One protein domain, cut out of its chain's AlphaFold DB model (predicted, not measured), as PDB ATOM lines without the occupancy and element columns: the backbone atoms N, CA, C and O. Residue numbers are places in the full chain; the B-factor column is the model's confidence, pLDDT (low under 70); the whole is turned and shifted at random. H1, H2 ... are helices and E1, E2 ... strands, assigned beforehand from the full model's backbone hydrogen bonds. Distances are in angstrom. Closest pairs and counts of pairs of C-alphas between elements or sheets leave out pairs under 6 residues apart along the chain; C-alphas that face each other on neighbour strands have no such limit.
ATOM      1  N   GLN A 277     -42.353  25.118  -0.469       81.44
ATOM      2  CA  GLN A 277     -43.167  26.254  -0.026       81.44
ATOM      3  C   GLN A 277     -43.257  26.312   1.514       81.44
ATOM      4  O   GLN A 277     -44.315  26.115   2.109       81.44
ATOM      5  N   GLY A 278     -42.123  26.542   2.180       66.25
ATOM      6  CA  GLY A 278     -42.062  26.722   3.634       66.25
ATOM      7  C   GLY A 278     -42.607  28.076   4.114       66.25
ATOM      8  O   GLY A 278     -42.843  28.995   3.331       66.25
ATOM      9  N   GLN A 279     -42.770  28.222   5.433       65.06
ATOM     10  CA  GLN A 279     -43.102  29.496   6.083       65.06
ATOM     11  C   GLN A 279     -41.836  30.221   6.564       65.06
ATOM     12  O   GLN A 279     -40.868  29.586   6.988       65.06
ATOM     13  N   ALA A 280     -41.862  31.558   6.536       57.38
ATOM     14  CA  ALA A 280     -40.811  32.403   7.107       57.38
ATOM     15  C   ALA A 280     -40.531  32.007   8.572       57.38
ATOM     16  O   ALA A 280     -41.448  32.005   9.388       57.38
ATOM     17  N   GLY A 281     -39.282  31.657   8.900       54.34
ATOM     18  CA  GLY A 281     -38.863  31.311  10.265       54.34
ATOM     19  C   GLY A 281     -38.978  29.832  10.653       54.34
ATOM     20  O   GLY A 281     -38.660  29.490  11.789       54.34
ATOM     21  N   SER A 282     -39.385  28.938   9.743       56.84
ATOM     22  CA  SER A 282     -39.387  27.490  10.001       56.84
ATOM     23  C   SER A 282     -38.099  26.819   9.492       56.84
ATOM     24  O   SER A 282     -37.837  26.859   8.287       56.84
ATOM     25  N   PRO A 283     -37.293  26.162  10.352       53.47
ATOM     26  CA  PRO A 283     -36.186  25.316   9.912       53.47
ATOM     27  C   PRO A 283     -36.766  24.014   9.338       53.47
ATOM     28  O   PRO A 283     -36.951  23.033  10.051       53.47
ATOM     29  N   GLY A 284     -37.159  24.024   8.064       55.75
ATOM     30  CA  GLY A 284     -37.918  22.904   7.492       55.75
ATOM     31  C   GLY A 284     -37.943  22.819   5.970       55.75
ATOM     32  O   GLY A 284     -38.882  22.253   5.419       55.75
ATOM     33  N   GLY A 285     -36.942  23.383   5.290       66.44
ATOM     34  CA  GLY A 285     -36.812  23.275   3.835       66.44
ATOM     35  C   GLY A 285     -36.269  21.917   3.380       66.44
ATOM     36  O   GLY A 285     -35.660  21.176   4.153       66.44
ATOM     37  N   VAL A 286     -36.463  21.590   2.102       80.19
ATOM     38  CA  VAL A 286     -35.806  20.437   1.465       80.19
ATOM     39  C   VAL A 286     -34.285  20.616   1.541       80.19
ATOM     40  O   VAL A 286     -33.775  21.654   1.125       80.19
ATOM     41  N   THR A 287     -33.553  19.622   2.052       86.12
ATOM     42  CA  THR A 287     -32.083  19.630   2.003       86.12
ATOM     43  C   THR A 287     -31.613  19.258   0.605       86.12
ATOM     44  O   THR A 287     -31.792  18.128   0.156       86.12
ATOM     45  N   VAL A 288     -30.986  20.210  -0.075       86.44
ATOM     46  CA  VAL A 288     -30.521  20.094  -1.451       86.44
ATOM     47  C   VAL A 288     -29.022  19.823  -1.464       86.44
ATOM     48  O   VAL A 288     -28.208  20.730  -1.305       86.44
ATOM     49  N   THR A 289     -28.646  18.567  -1.684       84.00
ATOM     50  CA  THR A 289     -27.242  18.142  -1.844       84.00
ATOM     51  C   THR A 289     -26.853  17.889  -3.299       84.00
ATOM     52  O   THR A 289     -25.669  17.844  -3.617       84.00
ATOM     53  N   ASN A 290     -27.838  17.730  -4.184       87.00
ATOM     54  CA  ASN A 290     -27.621  17.507  -5.605       87.00
ATOM     55  C   ASN A 290     -27.173  18.809  -6.293       87.00
ATOM     56  O   ASN A 290     -27.876  19.820  -6.221       87.00
ATOM     57  N   SER A 291     -26.022  18.774  -6.970       86.38
ATOM     58  CA  SER A 291     -25.422  19.943  -7.626       86.38
ATOM     59  C   SER A 291     -26.307  20.531  -8.723       86.38
ATOM     60  O   SER A 291     -26.395  21.748  -8.830       86.38
ATOM     61  N   CYS A 292     -27.033  19.702  -9.476       87.50
ATOM     62  CA  CYS A 292     -27.938  20.182 -10.518       87.50
ATOM     63  C   CYS A 292     -29.138  20.932  -9.957       87.50
ATOM     64  O   CYS A 292     -29.519  21.974 -10.485       87.50
ATOM     65  N   VAL A 293     -29.711  20.452  -8.854       89.69
ATOM     66  CA  VAL A 293     -30.780  21.185  -8.167       89.69
ATOM     67  C   VAL A 293     -30.254  22.520  -7.635       89.69
ATOM     68  O   VAL A 293     -30.930  23.536  -7.774       89.69
ATOM     69  N   GLN A 294     -29.041  22.549  -7.067       89.12
ATOM     70  CA  GLN A 294     -28.414  23.790  -6.591       89.12
ATOM     71  C   GLN A 294     -28.173  24.783  -7.731       89.12
ATOM     72  O   GLN A 294     -28.533  25.950  -7.603       89.12
ATOM     73  N   GLU A 295     -27.613  24.324  -8.851       87.50
ATOM     74  CA  GLU A 295     -27.346  25.150 -10.027       87.50
ATOM     75  C   GLU A 295     -28.638  25.726 -10.612       87.50
ATOM     76  O   GLU A 295     -28.720  26.928 -10.862       87.50
ATOM     77  N   ARG A 296     -29.685  24.902 -10.755       88.62
ATOM     78  CA  ARG A 296     -31.006  25.357 -11.201       88.62
ATOM     79  C   ARG A 296     -31.567  26.401 -10.244       88.62
ATOM     80  O   ARG A 296     -31.891  27.501 -10.672       88.62
ATOM     81  N   LEU A 297     -31.618  26.116  -8.943       90.81
ATOM     82  CA  LEU A 297     -32.124  27.080  -7.966       90.81
ATOM     83  C   LEU A 297     -31.324  28.385  -7.984       90.81
ATOM     84  O   LEU A 297     -31.934  29.441  -7.901       90.81
ATOM     85  N   ALA A 298     -30.000  28.353  -8.163       89.12
ATOM     86  CA  ALA A 298     -29.179  29.560  -8.256       89.12
ATOM     87  C   ALA A 298     -29.623  30.510  -9.387       89.12
ATOM     88  O   ALA A 298     -29.518  31.730  -9.230       89.12
ATOM     89  N   GLN A 299     -30.208  29.988 -10.475       88.19
ATOM     90  CA  GLN A 299     -30.739  30.793 -11.584       88.19
ATOM     91  C   GLN A 299     -31.892  31.712 -11.157       88.19
ATOM     92  O   GLN A 299     -32.095  32.758 -11.774       88.19
ATOM     93  N   LEU A 300     -32.595  31.397 -10.062       88.31
ATOM     94  CA  LEU A 300     -33.650  32.252  -9.507       88.31
ATOM     95  C   LEU A 300     -33.141  33.650  -9.115       88.31
ATOM     96  O   LEU A 300     -33.922  34.600  -9.101       88.31
ATOM     97  N   ARG A 301     -31.831  33.817  -8.875       86.31
ATOM     98  CA  ARG A 301     -31.184  35.129  -8.671       86.31
ATOM     99  C   ARG A 301     -31.374  36.077  -9.858       86.31
ATOM    100  O   ARG A 301     -31.341  37.290  -9.683       86.31
ATOM    101  N   HIS A 302     -31.526  35.532 -11.062       86.62
ATOM    102  CA  HIS A 302     -31.673  36.303 -12.296       86.62
ATOM    103  C   HIS A 302     -33.134  36.582 -12.654       86.62
ATOM    104  O   HIS A 302     -33.405  37.315 -13.605       86.62
ATOM    105  N   VAL A 303     -34.083  36.031 -11.894       85.62
ATOM    106  CA  VAL A 303     -35.501  36.327 -12.077       85.62
ATOM    107  C   VAL A 303     -35.777  37.756 -11.586       85.62
ATOM    108  O   VAL A 303     -35.335  38.121 -10.493       85.62
ATOM    109  N   PRO A 304     -36.517  38.588 -12.344       86.94
ATOM    110  CA  PRO A 304     -36.867  39.938 -11.913       86.94
ATOM    111  C   PRO A 304     -37.549  39.959 -10.538       86.94
ATOM    112  O   PRO A 304     -38.532  39.249 -10.305       86.94
ATOM    113  N   GLY A 305     -37.018  40.782  -9.629       85.88
ATOM    114  CA  GLY A 305     -37.483  40.868  -8.241       85.88
ATOM    115  C   GLY A 305     -37.088  39.678  -7.357       85.88
ATOM    116  O   GLY A 305     -37.601  39.584  -6.244       85.88
ATOM    117  N   GLY A 306     -36.233  38.775  -7.847       89.44
ATOM    118  CA  GLY A 306     -35.726  37.609  -7.129       89.44
ATOM    119  C   GLY A 306     -34.625  37.958  -6.127       89.44
ATOM    120  O   GLY A 306     -33.645  38.619  -6.467       89.44
ATOM    121  N   GLU A 307     -34.761  37.487  -4.891       91.38
ATOM    122  CA  GLU A 307     -33.805  37.726  -3.811       91.38
ATOM    123  C   GLU A 307     -33.640  36.486  -2.934       91.38
ATOM    124  O   GLU A 307     -34.618  35.892  -2.474       91.38
ATOM    125  N   PHE A 308     -32.391  36.133  -2.627       91.75
ATOM    126  CA  PHE A 308     -32.087  35.120  -1.622       91.75
ATOM    127  C   PHE A 308     -31.774  35.764  -0.279       91.75
ATOM    128  O   PHE A 308     -30.918  36.647  -0.183       91.75
ATOM    129  N   ARG A 309     -32.430  35.277   0.773       90.38
ATOM    130  CA  ARG A 309     -32.251  35.727   2.153       90.38
ATOM    131  C   ARG A 309     -31.996  34.547   3.086       90.38
ATOM    132  O   ARG A 309     -32.359  33.409   2.791       90.38
ATOM    133  N   ARG A 310     -31.362  34.827   4.215       87.69
ATOM    134  CA  ARG A 310     -31.197  33.913   5.350       87.69
ATOM    135  C   ARG A 310     -32.399  34.028   6.305       87.69
ATOM    136  O   ARG A 310     -33.191  34.962   6.162       87.69
ATOM    137  N   PRO A 311     -32.563  33.109   7.283       83.69
ATOM    138  CA  PRO A 311     -33.677  33.163   8.235       83.69
ATOM    139  C   PRO A 311     -33.744  34.468   9.045       83.69
ATOM    140  O   PRO A 311     -34.826  34.877   9.453       83.69
ATOM    141  N   ASP A 312     -32.602  35.122   9.265       83.38
ATOM    142  CA  ASP A 312     -32.479  36.417   9.950       83.38
ATOM    143  C   ASP A 312     -32.837  37.625   9.057       83.38
ATOM    144  O   ASP A 312     -32.770  38.771   9.496       83.38
ATOM    145  N   GLY A 313     -33.218  37.377   7.800       83.38
ATOM    146  CA  GLY A 313     -33.559  38.395   6.811       83.38
ATOM    147  C   GLY A 313     -32.363  38.999   6.072       83.38
ATOM    148  O   GLY A 313     -32.579  39.795   5.156       83.38
ATOM    149  N   SER A 314     -31.126  38.623   6.410       86.81
ATOM    150  CA  SER A 314     -29.927  39.112   5.723       86.81
ATOM    151  C   SER A 314     -29.783  38.512   4.312       86.81
ATOM    152  O   SER A 314     -30.303  37.421   4.054       86.81
ATOM    153  N   PRO A 315     -29.103  39.190   3.366       87.25
ATOM    154  CA  PRO A 315     -28.842  38.636   2.037       87.25
ATOM    155  C   PRO A 315     -28.052  37.320   2.097       87.25
ATOM    156  O   PRO A 315     -27.139  37.170   2.907       87.25
ATOM    157  N   SER A 316     -28.369  36.376   1.209       86.12
ATOM    158  CA  SER A 316     -27.638  35.107   1.082       86.12
ATOM    159  C   SER A 316     -26.627  35.112  -0.076       86.12
ATOM    160  O   SER A 316     -26.901  35.627  -1.168       86.12
ATOM    161  N   GLY A 317     -25.466  34.481   0.146       81.62
ATOM    162  CA  GLY A 317     -24.429  34.250  -0.863       81.62
ATOM    163  C   GLY A 317     -24.777  33.168  -1.892       81.62
ATOM    164  O   GLY A 317     -24.097  33.063  -2.912       81.62
ATOM    165  N   PHE A 318     -25.863  32.414  -1.683       86.44
ATOM    166  CA  PHE A 318     -26.253  31.277  -2.523       86.44
ATOM    167  C   PHE A 318     -26.378  31.627  -4.014       86.44
ATOM    168  O   PHE A 318     -27.154  32.505  -4.397       86.44
ATOM    169  N   GLY A 319     -25.606  30.948  -4.870       76.88
ATOM    170  CA  GLY A 319     -25.563  31.209  -6.316       76.88
ATOM    171  C   GLY A 319     -24.803  32.480  -6.726       76.88
ATOM    172  O   GLY A 319     -24.898  32.901  -7.873       76.88
ATOM    173  N   GLY A 320     -24.087  33.131  -5.802       67.12
ATOM    174  CA  GLY A 320     -23.372  34.394  -6.030       67.12
ATOM    175  C   GLY A 320     -21.879  34.270  -6.357       67.12
ATOM    176  O   GLY A 320     -21.220  35.296  -6.483       67.12
ATOM    177  N   GLY A 321     -21.327  33.054  -6.459       55.03
ATOM    178  CA  GLY A 321     -19.899  32.830  -6.748       55.03
ATOM    179  C   GLY A 321     -18.928  33.339  -5.668       55.03
ATOM    180  O   GLY A 321     -17.735  33.467  -5.932       55.03
ATOM    181  N   GLY A 322     -19.427  33.662  -4.470       45.78
ATOM    182  CA  GLY A 322     -18.616  34.118  -3.341       45.78
ATOM    183  C   GLY A 322     -17.809  32.987  -2.702       45.78
ATOM    184  O   GLY A 322     -18.192  31.820  -2.769       45.78
ATOM    185  N   THR A 323     -16.683  33.334  -2.077       38.78
ATOM    186  CA  THR A 323     -15.854  32.397  -1.307       38.78
ATOM    187  C   THR A 323     -16.669  31.751  -0.182       38.78
ATOM    188  O   THR A 323     -17.276  32.500   0.589       38.78
ATOM    189  N   PRO A 324     -16.664  30.410  -0.053       46.81
ATOM    190  CA  PRO A 324     -17.411  29.709   0.985       46.81
ATOM    191  C   PRO A 324     -17.023  30.208   2.381       46.81
ATOM    192  O   PRO A 324     -15.845  30.445   2.663       46.81
ATOM    193  N   LEU A 325     -18.021  30.360   3.255       47.88
ATOM    194  CA  LEU A 325     -17.802  30.628   4.676       47.88
ATOM    195  C   LEU A 325     -16.942  29.510   5.303       47.88
ATOM    196  O   LEU A 325     -17.078  28.348   4.906       47.88
ATOM    197  N   PRO A 326     -16.058  29.828   6.268       40.59
ATOM    198  CA  PRO A 326     -15.244  28.816   6.927       40.59
ATOM    199  C   PRO A 326     -16.146  27.800   7.637       40.59
ATOM    200  O   PRO A 326     -16.995  28.182   8.438       40.59
ATOM    201  N   SER A 327     -15.967  26.514   7.327       45.16
ATOM    202  CA  SER A 327     -16.633  25.407   8.014       45.16
ATOM    203  C   SER A 327     -15.900  25.094   9.321       45.16
ATOM    204  O   SER A 327     -14.743  24.658   9.281       45.16
ATOM    205  N   ASP A 328     -16.558  25.263  10.464       39.22
ATOM    206  CA  ASP A 328     -16.012  24.863  11.761       39.22
ATOM    207  C   ASP A 328     -16.204  23.350  11.965       39.22
ATOM    208  O   ASP A 328     -17.208  22.890  12.483       39.22
ATOM    209  N   GLY A 329     -15.216  22.556  11.540       38.56
ATOM    210  CA  GLY A 329     -14.754  21.327  12.212       38.56
ATOM    211  C   GLY A 329     -15.746  20.293  12.786       38.56
ATOM    212  O   GLY A 329     -15.360  19.584  13.714       38.56
ATOM    213  N   GLY A 330     -16.975  20.159  12.282       40.19
ATOM    214  CA  GLY A 330     -17.955  19.156  12.721       40.19
ATOM    215  C   GLY A 330     -18.189  18.064  11.673       40.19
ATOM    216  O   GLY A 330     -18.423  18.354  10.507       40.19
ATOM    217  N   SER A 331     -18.168  16.785  12.063       41.03
ATOM    218  CA  SER A 331     -18.339  15.623  11.167       41.03
ATOM    219  C   SER A 331     -19.789  15.377  10.700       41.03
ATOM    220  O   SER A 331     -20.214  14.231  10.553       41.03
ATOM    221  N   GLY A 332     -20.564  16.438  10.489       52.59
ATOM    222  CA  GLY A 332     -21.880  16.415   9.855       52.59
ATOM    223  C   GLY A 332     -21.886  17.392   8.683       52.59
ATOM    224  O   GLY A 332     -21.132  18.358   8.687       52.59
ATOM    225  N   ILE A 333     -22.716  17.156   7.662       58.41
ATOM    226  CA  ILE A 333     -22.923  18.172   6.621       58.41
ATOM    227  C   ILE A 333     -23.646  19.338   7.295       58.41
ATOM    228  O   ILE A 333     -24.863  19.296   7.478       58.41
ATOM    229  N   GLU A 334     -22.898  20.354   7.711       75.56
ATOM    230  CA  GLU A 334     -23.485  21.609   8.157       75.56
ATOM    231  C   GLU A 334     -24.255  22.217   6.985       75.56
ATOM    232  O   GLU A 334     -23.752  22.306   5.860       75.56
ATOM    233  N   THR A 335     -25.502  22.603   7.237       82.81
ATOM    234  CA  THR A 335     -26.375  23.208   6.230       82.81
ATOM    235  C   THR A 335     -26.827  24.583   6.693       82.81
ATOM    236  O   THR A 335     -26.973  24.822   7.892       82.81
ATOM    237  N   CYS A 336     -27.080  25.484   5.749       84.19
ATOM    238  CA  CYS A 336     -27.806  26.719   6.014       84.19
ATOM    239  C   CYS A 336     -29.155  26.694   5.294       84.19
ATOM    240  O   CYS A 336     -29.303  26.088   4.234       84.19
ATOM    241  N   THR A 337     -30.149  27.370   5.871       88.25
ATOM    242  CA  THR A 337     -31.464  27.540   5.241       88.25
ATOM    243  C   THR A 337     -31.482  28.805   4.388       88.25
ATOM    244  O   THR A 337     -31.084  29.875   4.847       88.25
ATOM    245  N   ILE A 338     -31.989  28.688   3.167       89.75
ATOM    246  CA  ILE A 338     -32.149  29.750   2.181       89.75
ATOM    247  C   ILE A 338     -33.637  30.005   1.948       89.75
ATOM    248  O   ILE A 338     -34.419  29.073   1.765       89.75
ATOM    249  N   TYR A 339     -34.005  31.281   1.928       91.56
ATOM    250  CA  TYR A 339     -35.334  31.774   1.602       91.56
ATOM    251  C   TYR A 339     -35.257  32.518   0.272       91.56
ATOM    252  O   TYR A 339     -34.526  33.501   0.158       91.56
ATOM    253  N   PHE A 340     -36.005  32.065  -0.730       91.69
ATOM    254  CA  PHE A 340     -36.143  32.771  -1.997       91.69
ATOM    255  C   PHE A 340     -37.427  33.592  -2.016       91.69
ATOM    256  O   PHE A 340     -38.535  33.054  -1.917       91.69
ATOM    257  N   TYR A 341     -37.260  34.897  -2.183       91.38
ATOM    258  CA  TYR A 341     -38.337  35.850  -2.367       91.38
ATOM    259  C   TYR A 341     -38.399  36.288  -3.823       91.38
ATOM    260  O   TYR A 341     -37.366  36.508  -4.444       91.38
ATOM    261  N   GLN A 342     -39.606  36.491  -4.337       90.50
ATOM    262  CA  GLN A 342     -39.825  37.184  -5.600       90.50
ATOM    263  C   GLN A 342     -40.818  38.319  -5.373       90.50
ATOM    264  O   GLN A 342     -41.929  38.093  -4.888       90.50
ATOM    265  N   SER A 343     -40.409  39.552  -5.678       89.44
ATOM    266  CA  SER A 343     -41.226  40.759  -5.488       89.44
ATOM    267  C   SER A 343     -41.799  40.871  -4.064       89.44
ATOM    268  O   SER A 343     -42.959  41.223  -3.866       89.44
ATOM    269  N   GLY A 344     -40.991  40.509  -3.059       86.69
ATOM    270  CA  GLY A 344     -41.359  40.554  -1.638       86.69
ATOM    271  C   GLY A 344     -42.178  39.364  -1.121       86.69
ATOM    272  O   GLY A 344     -42.396  39.268   0.086       86.69
ATOM    273  N   ARG A 345     -42.592  38.423  -1.979       88.94
ATOM    274  CA  ARG A 345     -43.298  37.200  -1.569       88.94
ATOM    275  C   ARG A 345     -42.320  36.039  -1.409       88.94
ATOM    276  O   ARG A 345     -41.567  35.752  -2.332       88.94
ATOM    277  N   LEU A 346     -42.370  35.346  -0.270       89.19
ATOM    278  CA  LEU A 346     -41.631  34.096  -0.069       89.19
ATOM    279  C   LEU A 346     -42.213  33.004  -0.974       89.19
ATOM    280  O   LEU A 346     -43.411  32.723  -0.891       89.19
ATOM    281  N   LEU A 347     -41.374  32.403  -1.818       88.56
ATOM    282  CA  LEU A 347     -41.777  31.323  -2.720       88.56
ATOM    283  C   LEU A 347     -41.163  29.980  -2.334       88.56
ATOM    284  O   LEU A 347     -41.883  28.983  -2.301       88.56
ATOM    285  N   TYR A 348     -39.862  29.953  -2.022       90.25
ATOM    286  CA  TYR A 348     -39.149  28.710  -1.724       90.25
ATOM    287  C   TYR A 348     -38.293  28.824  -0.464       90.25
ATOM    288  O   TYR A 348     -37.669  29.852  -0.207       90.25
ATOM    289  N   VAL A 349     -38.236  27.730   0.291       90.50
ATOM    290  CA  VAL A 349     -37.391  27.521   1.464       90.50
ATOM    291  C   VAL A 349     -36.682  26.184   1.288       90.50
ATOM    292  O   VAL A 349     -37.319  25.143   1.128       90.50
ATOM    293  N   PHE A 350     -35.356  26.201   1.315       89.75
ATOM    294  CA  PHE A 350     -34.538  25.001   1.147       89.75
ATOM    295  C   PHE A 350     -33.238  25.120   1.935       89.75
ATOM    296  O   PHE A 350     -32.816  26.219   2.278       89.75
ATOM    297  N   ALA A 351     -32.615  23.993   2.262       89.00
ATOM    298  CA  ALA A 351     -31.334  23.959   2.952       89.00
ATOM    299  C   ALA A 351     -30.228  23.511   1.994       89.00
ATOM    300  O   ALA A 351     -30.425  22.579   1.220       89.00
ATOM    301  N   VAL A 352     -29.065  24.151   2.050       87.12
ATOM    302  CA  VAL A 352     -27.888  23.811   1.231       87.12
ATOM    303  C   VAL A 352     -26.670  23.607   2.128       87.12
ATOM    304  O   VAL A 352     -26.675  24.103   3.256       87.12
ATOM    305  N   PRO A 353     -25.626  22.884   1.682       86.69
ATOM    306  CA  PRO A 353     -24.373  22.784   2.428       86.69
ATOM    307  C   PRO A 353     -23.800  24.170   2.756       86.69
ATOM    308  O   PRO A 353     -23.891  25.065   1.921       86.69
ATOM    309  N   MET A 354     -23.169  24.341   3.923       81.25
ATOM    310  CA  MET A 354     -22.631  25.635   4.389       81.25
ATOM    311  C   MET A 354     -21.724  26.348   3.375       81.25
ATOM    312  O   MET A 354     -21.743  27.569   3.282       81.25
ATOM    313  N   GLY A 355     -20.970  25.598   2.565       76.06
ATOM    314  CA  GLY A 355     -20.126  26.172   1.511       76.06
ATOM    315  C   GLY A 355     -20.890  26.801   0.335       76.06
ATOM    316  O   GLY A 355     -20.268  27.397  -0.535       76.06
ATOM    317  N   GLN A 356     -22.216  26.657   0.283       77.19
ATOM    318  CA  GLN A 356     -23.100  27.260  -0.721       77.19
ATOM    319  C   GLN A 356     -23.857  28.483  -0.167       77.19
ATOM    320  O   GLN A 356     -24.753  29.006  -0.826       77.19
ATOM    321  N   CYS A 357     -23.523  28.921   1.045       75.19
ATOM    322  CA  CYS A 357     -24.113  30.052   1.756       75.19
ATOM    323  C   CYS A 357     -23.167  31.267   1.733       75.19
ATOM    324  O   CYS A 357     -23.693  32.385   1.957       75.19
TER     325      CYS A 357
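Overview. This is residues 277 to 357 of the 357 residues of an uncharacterized protein of Alishewanella sp. 32-51-5 (UniProt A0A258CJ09). A small antiparallel sheet, in order E1, E2, E3, has helix H1 along one face, and a long loop, residues 310 to 334, joins E1 to E2. The 81 printed residues, under half in named elements, hold H1, E1, E2, E3 in that order, class mixed. The whole is compact, radius of gyration of the C-alphas 12.1 A, spanning 37 by 26 by 22 A.

Along the chain. Past residues 277 to 290, find C-alpha 291 at (-25.422, 19.943, -7.626); H1 runs 18.1 A to residue 302. E1 is residues 306 to 309, E2 335 to 342, 22.7 A, and E3 345 to 353, 24.1 A, ending at (-24.373, 22.784, 2.428).

Arrangement. Look for the meander E1 E2 E3, antiparallel hairpins in a row: N 307 and O 341, then N 338 and O 350, are within hydrogen-bond range, each 2.8 A. H1 is on the sheet in two layers, height 9.0 A, closest C-alphas Arg 301 and Glu 307, 6.1 A; 5 of 8 O i to N i+4 pairs are within range.

Size, cuts and confidence. The printed part has no cut; E1 to E2 is a long link. Residues 278 to 285 and 320 to 333 have pLDDT under 70.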